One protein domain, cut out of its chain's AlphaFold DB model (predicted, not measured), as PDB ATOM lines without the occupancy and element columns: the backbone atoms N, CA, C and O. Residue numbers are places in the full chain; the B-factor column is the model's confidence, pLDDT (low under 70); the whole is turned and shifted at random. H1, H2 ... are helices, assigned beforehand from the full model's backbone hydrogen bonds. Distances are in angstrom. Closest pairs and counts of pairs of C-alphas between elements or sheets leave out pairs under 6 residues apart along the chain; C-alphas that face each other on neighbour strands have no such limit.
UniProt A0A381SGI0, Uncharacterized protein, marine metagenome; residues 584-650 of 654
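This is residues 584 to 650 of the 654 residues of an uncharacterized protein of marine metagenome (UniProt A0A381SGI0). One long helix, H3, makes the longest axis, and H2 crosses its first half nearly at a right angle. H1 packs beside the beginning of H3 and against the first part of H2; beyond the other end of H3 the chain folds back into H4, a single short turn near H3 that touches no helix. The printed part has 67 residues with four named helices, H1, H2, H3 and H4 in chain order, and no named strand; the class is all helix. The whole is compact, with a radius of gyration of the C-alphas of 12.3 A, and its outline is flat, spanning 36 by 26 by 13 A.

H3, residues 622 to 641, is the longest helix. With residues 624 to 632 alone it touches H2, residues 599 to 614; the two are about perpendicular at 73 degrees, and their closest C-alphas, those of Val 608 and Gly 628, are 4.7 A apart. With residues 622 to 625 alone H3 touches H1, residues 586 to 593. The closest C-alphas there are those of Ala 588 and Leu 622, 4.4 A apart, and the two helices run the same way at a shallow tilt of 28 degrees. H2 touches H1 with residues 601 to 605 alone, at a steep tilt of 45 degrees, opposite ways; the closest C-alphas, those of Leu 592 and Arg 601, are 6.8 A apart. Among these three touching pairs one is at a shallow tilt, and the packing is mostly crossed, but only just. H4, residues 646 to 649, and H3 are near each other, with 6 pairs of C-alphas within 10 A, while H4 is apart from H1 and from H2. In H1, H2 and H3 every O i to N i+4 pair is within hydrogen-bond range; H4 is too short for such a pair, and its one O i to N i+3 pair is within range.

H3 is 29.0 A long from first to last C-alpha, from Leu 622 at (398.039, 274.891, 217.330) to Lys 641 at (405.272, 248.489, 207.634). H2 spans 22.3 A from Phe 599 to Gln 614, and H1 spans 10.6 A, beginning with C-alpha 586 at (394.121, 281.147, 213.082). H4 spans 5.6 A and ends with C-alpha 649 at (396.197, 256.211, 200.779).

The two C-alphas farthest apart, those of Pro 586 and Gly 643, are 37.0 A apart. The printed part has no cut. The links from H1 to H2 and from H3 to H4 are tight, and that from H2 to H3 is short. The mean pLDDT of the printed part is 74.9; residue 597, residues 599 to 600 and residues 636 to 650 are under 70, and the mean of H4 is 52.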
ATOM      1  N   TRP A 584     388.554 276.182 214.385       88.62
ATOM      2  CA  TRP A 584     389.989 276.258 214.124       88.62
ATOM      3  C   TRP A 584     390.557 277.608 214.554       88.62
ATOM      4  O   TRP A 584     390.076 278.656 214.125       88.62
ATOM      5  N   SER A 585     391.616 277.582 215.363       86.94
ATOM      6  CA  SER A 585     392.409 278.785 215.640       86.94
ATOM      7  C   SER A 585     393.143 279.276 214.375       86.94
ATOM      8  O   SER A 585     393.537 278.446 213.543       86.94
ATOM      9  N   PRO A 586     393.361 280.596 214.209       83.00
ATOM     10  CA  PRO A 586     394.121 281.147 213.082       83.00
ATOM     11  C   PRO A 586     395.513 280.517 212.927       83.00
ATOM     12  O   PRO A 586     395.947 280.219 211.816       83.00
ATOM     13  N   GLU A 587     396.178 280.226 214.043       81.19
ATOM     14  CA  GLU A 587     397.509 279.620 214.086       81.19
ATOM     15  C   GLU A 587     397.491 278.151 213.620       81.19
ATOM     16  O   GLU A 587     398.412 277.697 212.937       81.19
ATOM     17  N   ALA A 588     396.430 277.398 213.936       85.06
ATOM     18  CA  ALA A 588     396.256 276.026 213.454       85.06
ATOM     19  C   ALA A 588     395.962 275.973 211.943       85.06
ATOM     20  O   ALA A 588     396.431 275.063 211.253       85.06
ATOM     21  N   LEU A 589     395.230 276.959 211.411       84.19
ATOM     22  CA  LEU A 589     394.996 277.092 209.969       84.19
ATOM     23  C   LEU A 589     396.292 277.413 209.221       84.19
ATOM     24  O   LEU A 589     396.607 276.727 208.248       84.19
ATOM     25  N   GLU A 590     397.092 278.361 209.712       84.19
ATOM     26  CA  GLU A 590     398.398 278.683 209.116       84.19
ATOM     27  C   GLU A 590     399.323 277.452 209.109       84.19
ATOM     28  O   GLU A 590     400.023 277.163 208.132       84.19
ATOM     29  N   ARG A 591     399.288 276.647 210.179       85.06
ATOM     30  CA  ARG A 591     400.055 275.400 210.259       85.06
ATOM     31  C   ARG A 591     399.602 274.356 209.235       85.06
ATOM     32  O   ARG A 591     400.458 273.633 208.707       85.06
ATOM     33  N   LEU A 592     398.303 274.261 208.953       82.69
ATOM     34  CA  LEU A 592     397.751 273.411 207.894       82.69
ATOM     35  C   LEU A 592     398.110 273.921 206.495       82.69
ATOM     36  O   LEU A 592     398.366 273.115 205.600       82.69
ATOM     37  N   GLU A 593     398.176 275.235 206.292       82.88
ATOM     38  CA  GLU A 593     398.533 275.834 205.001       82.88
ATOM     39  C   GLU A 593     399.974 275.535 204.570       82.88
ATOM     40  O   GLU A 593     400.260 275.497 203.372       82.88
ATOM     41  N   ARG A 594     400.865 275.209 205.515       82.94
ATOM     42  CA  ARG A 594     402.221 274.713 205.217       82.94
ATOM     43  C   ARG A 594     402.233 273.330 204.550       82.94
ATOM     44  O   ARG A 594     403.250 272.945 203.979       82.94
ATOM     45  N   VAL A 595     401.130 272.577 204.607       77.19
ATOM     46  CA  VAL A 595     400.970 271.312 203.870       77.19
ATOM     47  C   VAL A 595     400.613 271.629 202.409       77.19
ATOM     48  O   VAL A 595     399.729 272.463 202.184       77.19
ATOM     49  N   PRO A 596     401.244 270.984 201.404       73.06
ATOM     50  CA  PRO A 596     400.945 271.224 199.992       73.06
ATOM     51  C   PRO A 596     399.447 271.136 199.682       73.06
ATOM     52  O   PRO A 596     398.760 270.222 200.138       73.06
ATOM     53  N   GLN A 597     398.944 272.105 198.914       67.75
ATOM     54  CA  GLN A 597     397.523 272.227 198.590       67.75
ATOM     55  C   GLN A 597     397.013 271.031 197.767       67.75
ATOM     56  O   GLN A 597     397.742 270.463 196.953       67.75
ATOM     57  N   GLY A 598     395.743 270.669 197.968       73.56
ATOM     58  CA  GLY A 598     395.083 269.527 197.336       73.56
ATOM     59  C   GLY A 598     394.888 268.372 198.319       73.56
ATOM     60  O   GLY A 598     394.828 268.581 199.530       73.56
ATOM     61  N   PHE A 599     394.855 267.142 197.798       67.12
ATOM     62  CA  PHE A 599     394.498 265.939 198.559       67.12
ATOM     63  C   PHE A 599     395.290 265.748 199.864       67.12
ATOM     64  O   PHE A 599     394.725 265.323 200.867       67.12
ATOM     65  N   MET A 600     396.586 266.087 199.883       67.62
ATOM     66  CA  MET A 600     397.410 265.954 201.092       67.62
ATOM     67  C   MET A 600     396.954 266.885 202.222       67.62
ATOM     68  O   MET A 600     396.946 266.466 203.380       67.62
ATOM     69  N   ARG A 601     396.538 268.118 201.911       79.06
ATOM     70  CA  ARG A 601     396.019 269.065 202.907       79.06
ATOM     71  C   ARG A 601     394.643 268.633 203.413       79.06
ATOM     72  O   ARG A 601     394.426 268.648 204.622       79.06
ATOM     73  N   ASP A 602     393.771 268.171 202.520       76.56
ATOM     74  CA  ASP A 602     392.415 267.724 202.868       76.56
ATOM     75  C   ASP A 602     392.439 266.462 203.742       76.56
ATOM     76  O   ASP A 602     391.785 266.409 204.784       76.56
ATOM     77  N   ASN A 603     393.283 265.481 203.404       74.88
ATOM     78  CA  ASN A 603     393.482 264.296 204.241       74.88
ATOM     79  C   ASN A 603     394.079 264.635 205.603       74.88
ATOM     80  O   ASN A 603     393.671 264.071 206.616       74.88
ATOM     81  N   THR A 604     395.058 265.539 205.640       78.44
ATOM     82  CA  THR A 604     395.665 265.961 206.906       78.44
ATOM     83  C   THR A 604     394.622 266.647 207.785       78.44
ATOM     84  O   THR A 604     394.518 266.324 208.965       78.44
ATOM     85  N   ARG A 605     393.781 267.511 207.205       81.94
ATOM     86  CA  ARG A 605     392.666 268.154 207.909       81.94
ATOM     87  C   ARG A 605     391.675 267.126 208.460       81.94
ATOM     88  O   ARG A 605     391.380 267.171 209.650       81.94
ATOM     89  N   ASN A 606     391.221 266.175 207.645       81.69
ATOM     90  CA  ASN A 606     390.267 265.139 208.067       81.69
ATOM     91  C   ASN A 606     390.823 264.249 209.181       81.69
ATOM     92  O   ASN A 606     390.100 263.888 210.107       81.69
ATOM     93  N   ARG A 607     392.121 263.944 209.149       80.06
ATOM     94  CA  ARG A 607     392.779 263.139 210.186       80.06
ATOM     95  C   ARG A 607     392.975 263.895 211.488       80.06
ATOM     96  O   ARG A 607     392.781 263.309 212.548       80.06
ATOM     97  N   VAL A 608     393.307 265.183 211.418       82.69
ATOM     98  CA  VAL A 608     393.339 266.037 212.610       82.69
ATOM     99  C   VAL A 608     391.938 266.130 213.218       82.69
ATOM    100  O   VAL A 608     391.805 265.954 214.422       82.69
ATOM    101  N   MET A 609     390.884 266.294 212.408       81.62
ATOM    102  CA  MET A 609     389.497 266.278 212.905       81.62
ATOM    103  C   MET A 609     389.106 264.922 213.503       81.62
ATOM    104  O   MET A 609     388.504 264.887 214.571       81.62
ATOM    105  N   ALA A 610     389.490 263.803 212.881       80.31
ATOM    106  CA  ALA A 610     389.240 262.466 213.421       80.31
ATOM    107  C   ALA A 610     389.927 262.253 214.775       80.31
ATOM    108  O   ALA A 610     389.314 261.731 215.703       80.31
ATOM    109  N   TRP A 611     391.178 262.698 214.905       83.69
ATOM    110  CA  TRP A 611     391.918 262.628 216.161       83.69
ATOM    111  C   TRP A 611     391.295 263.528 217.235       83.69
ATOM    112  O   TRP A 611     391.064 263.075 218.353       83.69
ATOM    113  N   CYS A 612     390.943 264.771 216.897       81.75
ATOM    114  CA  CYS A 612     390.267 265.688 217.814       81.75
ATOM    115  C   CYS A 612     388.898 265.143 218.254       81.75
ATOM    116  O   CYS A 612     388.581 265.187 219.438       81.75
ATOM    117  N   SER A 613     388.130 264.542 217.339       80.50
ATOM    118  CA  SER A 613     386.853 263.888 217.649       80.50
ATOM    119  C   SER A 613     387.015 262.695 218.590       80.50
ATOM    120  O   SER A 613     386.178 262.506 219.465       80.50
ATOM    121  N   GLN A 614     388.067 261.888 218.426       79.38
ATOM    122  CA  GLN A 614     388.354 260.756 219.319       79.38
ATOM    123  C   GLN A 614     388.767 261.197 220.729       79.38
ATOM    124  O   GLN A 614     388.648 260.415 221.666       79.38
ATOM    125  N   ASN A 615     389.243 262.435 220.877       79.75
ATOM    126  CA  ASN A 615     389.685 263.008 222.146       79.75
ATOM    127  C   ASN A 615     388.694 264.048 222.713       79.75
ATOM    128  O   ASN A 615     389.049 264.765 223.646       79.75
ATOM    129  N   ASP A 616     387.472 264.140 222.167       79.06
ATOM    130  CA  ASP A 616     386.426 265.107 222.561       79.06
ATOM    131  C   ASP A 616     386.869 266.592 222.497       79.06
ATOM    132  O   ASP A 616     386.399 267.453 223.246       79.06
ATOM    133  N   ILE A 617     387.767 266.928 221.565       82.38
ATOM    134  CA  ILE A 617     388.289 268.286 221.352       82.38
ATOM    135  C   ILE A 617     387.531 268.957 220.199       82.38
ATOM    136  O   ILE A 617     387.663 268.553 219.045       82.38
ATOM    137  N   LYS A 618     386.773 270.021 220.498       81.12
ATOM    138  CA  LYS A 618     386.052 270.823 219.485       81.12
ATOM    139  C   LYS A 618     386.796 272.086 219.047       81.12
ATOM    140  O   LYS A 618     386.669 272.495 217.896       81.12
ATOM    141  N   ASP A 619     387.601 272.668 219.934       84.62
ATOM    142  CA  ASP A 619     388.429 273.838 219.635       84.62
ATOM    143  C   ASP A 619     389.859 273.391 219.293       84.62
ATOM    144  O   ASP A 619     390.616 272.912 220.141       84.62
ATOM    145  N   ILE A 620     390.237 273.525 218.023       85.62
ATOM    146  CA  ILE A 620     391.524 273.072 217.494       85.62
ATOM    147  C   ILE A 620     392.546 274.209 217.617       85.62
ATOM    148  O   ILE A 620     392.631 275.120 216.782       85.62
ATOM    149  N   SER A 621     393.340 274.139 218.686       88.19
ATOM    150  CA  SER A 621     394.527 274.970 218.903       88.19
ATOM    151  C   SER A 621     395.718 274.480 218.064       88.19
ATOM    152  O   SER A 621     395.698 273.374 217.512       88.19
ATOM    153  N   LEU A 622     396.786 275.282 217.988       85.50
ATOM    154  CA  LEU A 622     398.039 274.891 217.330       85.50
ATOM    155  C   LEU A 622     398.602 273.569 217.888       85.50
ATOM    156  O   LEU A 622     399.030 272.714 217.117       85.50
ATOM    157  N   ASP A 623     398.544 273.373 219.207       82.69
ATOM    158  CA  ASP A 623     399.087 272.187 219.884       82.69
ATOM    159  C   ASP A 623     398.280 270.913 219.567       82.69
ATOM    160  O   ASP A 623     398.843 269.868 219.220       82.69
ATOM    161  N   SER A 624     396.944 271.020 219.561       83.50
ATOM    162  CA  SER A 624     396.048 269.935 219.134       83.50
ATOM    163  C   SER A 624     396.252 269.587 217.655       83.50
ATOM    164  O   SER A 624     396.252 268.413 217.280       83.50
ATOM    165  N   CYS A 625     396.481 270.595 216.807       84.81
ATOM    166  CA  CYS A 625     396.765 270.405 215.387       84.81
ATOM    167  C   CYS A 625     398.100 269.677 215.161       84.81
ATOM    168  O   CYS A 625     398.153 268.708 214.402       84.81
ATOM    169  N   GLU A 626     399.179 270.078 215.840       83.81
ATOM    170  CA  GLU A 626     400.481 269.415 215.708       83.81
ATOM    171  C   GLU A 626     400.471 267.982 216.238       83.81
ATOM    172  O   GLU A 626     401.077 267.094 215.628       83.81
ATOM    173  N   THR A 627     399.765 267.741 217.341       83.62
ATOM    174  CA  THR A 627     399.630 266.405 217.927       83.62
ATOM    175  C   THR A 627     398.824 265.483 217.010       83.62
ATOM    176  O   THR A 627     399.274 264.372 216.717       83.62
ATOM    177  N   GLY A 628     397.714 265.971 216.446       83.88
ATOM    178  CA  GLY A 628     396.931 265.233 215.452       83.88
ATOM    179  C   GLY A 628     397.726 264.906 214.181       83.88
ATOM    180  O   GLY A 628     397.643 263.791 213.665       83.88
ATOM    181  N   ILE A 629     398.566 265.832 213.701       83.12
ATOM    182  CA  ILE A 629     399.457 265.578 212.554       83.12
ATOM    183  C   ILE A 629     400.492 264.499 212.901       83.12
ATOM    184  O   ILE A 629     400.688 263.579 212.106       83.12
ATOM    185  N   LYS A 630     401.133 264.565 214.075       82.00
ATOM    186  CA  LYS A 630     402.138 263.573 214.503       82.00
ATOM    187  C   LYS A 630     401.554 262.161 214.598       82.00
ATOM    188  O   LYS A 630     402.147 261.232 214.052       82.00
ATOM    189  N   GLU A 631     400.383 261.999 215.212       76.94
ATOM    190  CA  GLU A 631     399.714 260.690 215.280       76.94
ATOM    191  C   GLU A 631     399.288 260.189 213.891       76.94
ATOM    192  O   GLU A 631     399.454 259.012 213.569       76.94
ATOM    193  N   SER A 632     398.862 261.085 212.993       71.81
ATOM    194  CA  SER A 632     398.528 260.704 211.615       71.81
ATOM    195  C   SER A 632     399.726 260.155 210.821       71.81
ATOM    196  O   SER A 632     399.560 259.244 210.005       71.81
ATOM    197  N   VAL A 633     400.933 260.682 211.061       75.38
ATOM    198  CA  VAL A 633     402.175 260.208 210.426       75.38
ATOM    199  C   VAL A 633     402.550 258.835 210.967       75.38
ATOM    200  O   VAL A 633     402.839 257.930 210.188       75.38
ATOM    201  N   LYS A 634     402.446 258.643 212.282       75.56
ATOM    202  CA  LYS A 634     402.727 257.366 212.944       75.56
ATOM    203  C   LYS A 634     401.810 256.241 212.450       75.56
ATOM    204  O   LYS A 634     402.284 255.155 212.122       75.56
ATOM    205  N   MET A 635     400.514 256.520 212.288       70.38
ATOM    206  CA  MET A 635     399.566 255.566 211.697       70.38
ATOM    207  C   MET A 635     399.917 255.206 210.243       70.38
ATOM    208  O   MET A 635     399.769 254.049 209.848       70.38
ATOM    209  N   MET A 636     400.402 256.164 209.440       66.12
ATOM    210  CA  MET A 636     400.863 255.884 208.071       66.12
ATOM    211  C   MET A 636     402.120 255.015 208.055       66.12
ATOM    212  O   MET A 636     402.191 254.069 207.273       66.12
ATOM    213  N   GLU A 637     403.090 255.299 208.921       68.69
ATOM    214  CA  GLU A 637     404.313 254.500 209.036       68.69
ATOM    215  C   GLU A 637     404.009 253.043 209.408       68.69
ATOM    216  O   GLU A 637     404.582 252.120 208.822       68.69
ATOM    217  N   ASP A 638     403.070 252.816 210.328       66.69
ATOM    218  CA  ASP A 638     402.668 251.468 210.736       66.69
ATOM    219  C   ASP A 638     401.867 250.731 209.651       66.69
ATOM    220  O   ASP A 638     402.043 249.523 209.469       66.69
ATOM    221  N   ALA A 639     401.044 251.440 208.874       61.28
ATOM    222  CA  ALA A 639     400.354 250.870 207.716       61.28
ATOM    223  C   ALA A 639     401.337 250.480 206.594       61.28
ATOM    224  O   ALA A 639     401.219 249.396 206.018       61.28
ATOM    225  N   ILE A 640     402.359 251.304 206.336       63.09
ATOM    226  CA  ILE A 640     403.418 251.010 205.354       63.09
ATOM    227  C   ILE A 640     404.245 249.794 205.797       63.09
ATOM    228  O   ILE A 640     404.516 248.909 204.984       63.09
ATOM    229  N   LYS A 641     404.588 249.681 207.088       56.78
ATOM    230  CA  LYS A 641     405.272 248.489 207.634       56.78
ATOM    231  C   LYS A 641     404.454 247.206 207.467       56.78
ATOM    232  O   LYS A 641     405.036 246.137 207.305       56.78
ATOM    233  N   LYS A 642     403.121 247.309 207.478       51.06
ATOM    234  CA  LYS A 642     402.186 246.195 207.239       51.06
ATOM    235  C   LYS A 642     401.880 245.952 205.753       51.06
ATOM    236  O   LYS A 642     401.071 245.083 205.443       51.06
ATOM    237  N   GLY A 643     402.554 246.659 204.841       41.19
ATOM    238  CA  GLY A 643     402.505 246.408 203.399       41.19
ATOM    239  C   GLY A 643     401.564 247.309 202.598       41.19
ATOM    240  O   GLY A 643     401.360 247.026 201.419       41.19
ATOM    241  N   ALA A 644     401.014 248.378 203.191       53.00
ATOM    242  CA  ALA A 644     400.224 249.366 202.455       53.00
ATOM    243  C   ALA A 644     401.100 250.128 201.446       53.00
ATOM    244  O   ALA A 644     402.189 250.616 201.764       53.00
ATOM    245  N   THR A 645     400.616 250.234 200.216       52.72
ATOM    246  CA  THR A 645     401.228 250.988 199.123       52.72
ATOM    247  C   THR A 645     400.662 252.404 199.053       52.72
ATOM    248  O   THR A 645     399.622 252.706 199.629       52.72
ATOM    249  N   LEU A 646     401.330 253.297 198.315       49.03
ATOM    250  CA  LEU A 646     400.878 254.685 198.156       49.03
ATOM    251  C   LEU A 646     399.449 254.787 197.574       49.03
ATOM    252  O   LEU A 646     398.746 255.750 197.863       49.03
ATOM    253  N   GLU A 647     399.017 253.793 196.783       51.25
ATOM    254  CA  GLU A 647     397.670 253.718 196.198       51.25
ATOM    255  C   GLU A 647     396.577 253.467 197.254       51.25
ATOM    256  O   GLU A 647     395.454 253.925 197.065       51.25
ATOM    257  N   ASP A 648     396.911 252.851 198.395       52.94
ATOM    258  CA  ASP A 648     395.973 252.577 199.501       52.94
ATOM    259  C   ASP A 648     395.643 253.835 200.330       52.94
ATOM    260  O   ASP A 648     394.712 253.844 201.136       52.94
ATOM    261  N   PHE A 649     396.405 254.916 200.129       53.09
ATOM    262  CA  PHE A 649     396.197 256.211 200.779       53.09
ATOM    263  C   PHE A 649     395.538 257.244 199.863       53.09
ATOM    264  O   PHE A 649     395.232 258.338 200.337       53.09
ATOM    265  N   LEU A 650     395.348 256.931 198.577       51.03
ATOM    266  CA  LEU A 650     394.692 257.800 197.601       51.03
ATOM    267  C   LEU A 650     393.170 257.581 197.631       51.03
ATOM    268  O   LEU A 650     392.714 256.481 197.941       51.03
TER     269      LEU A 650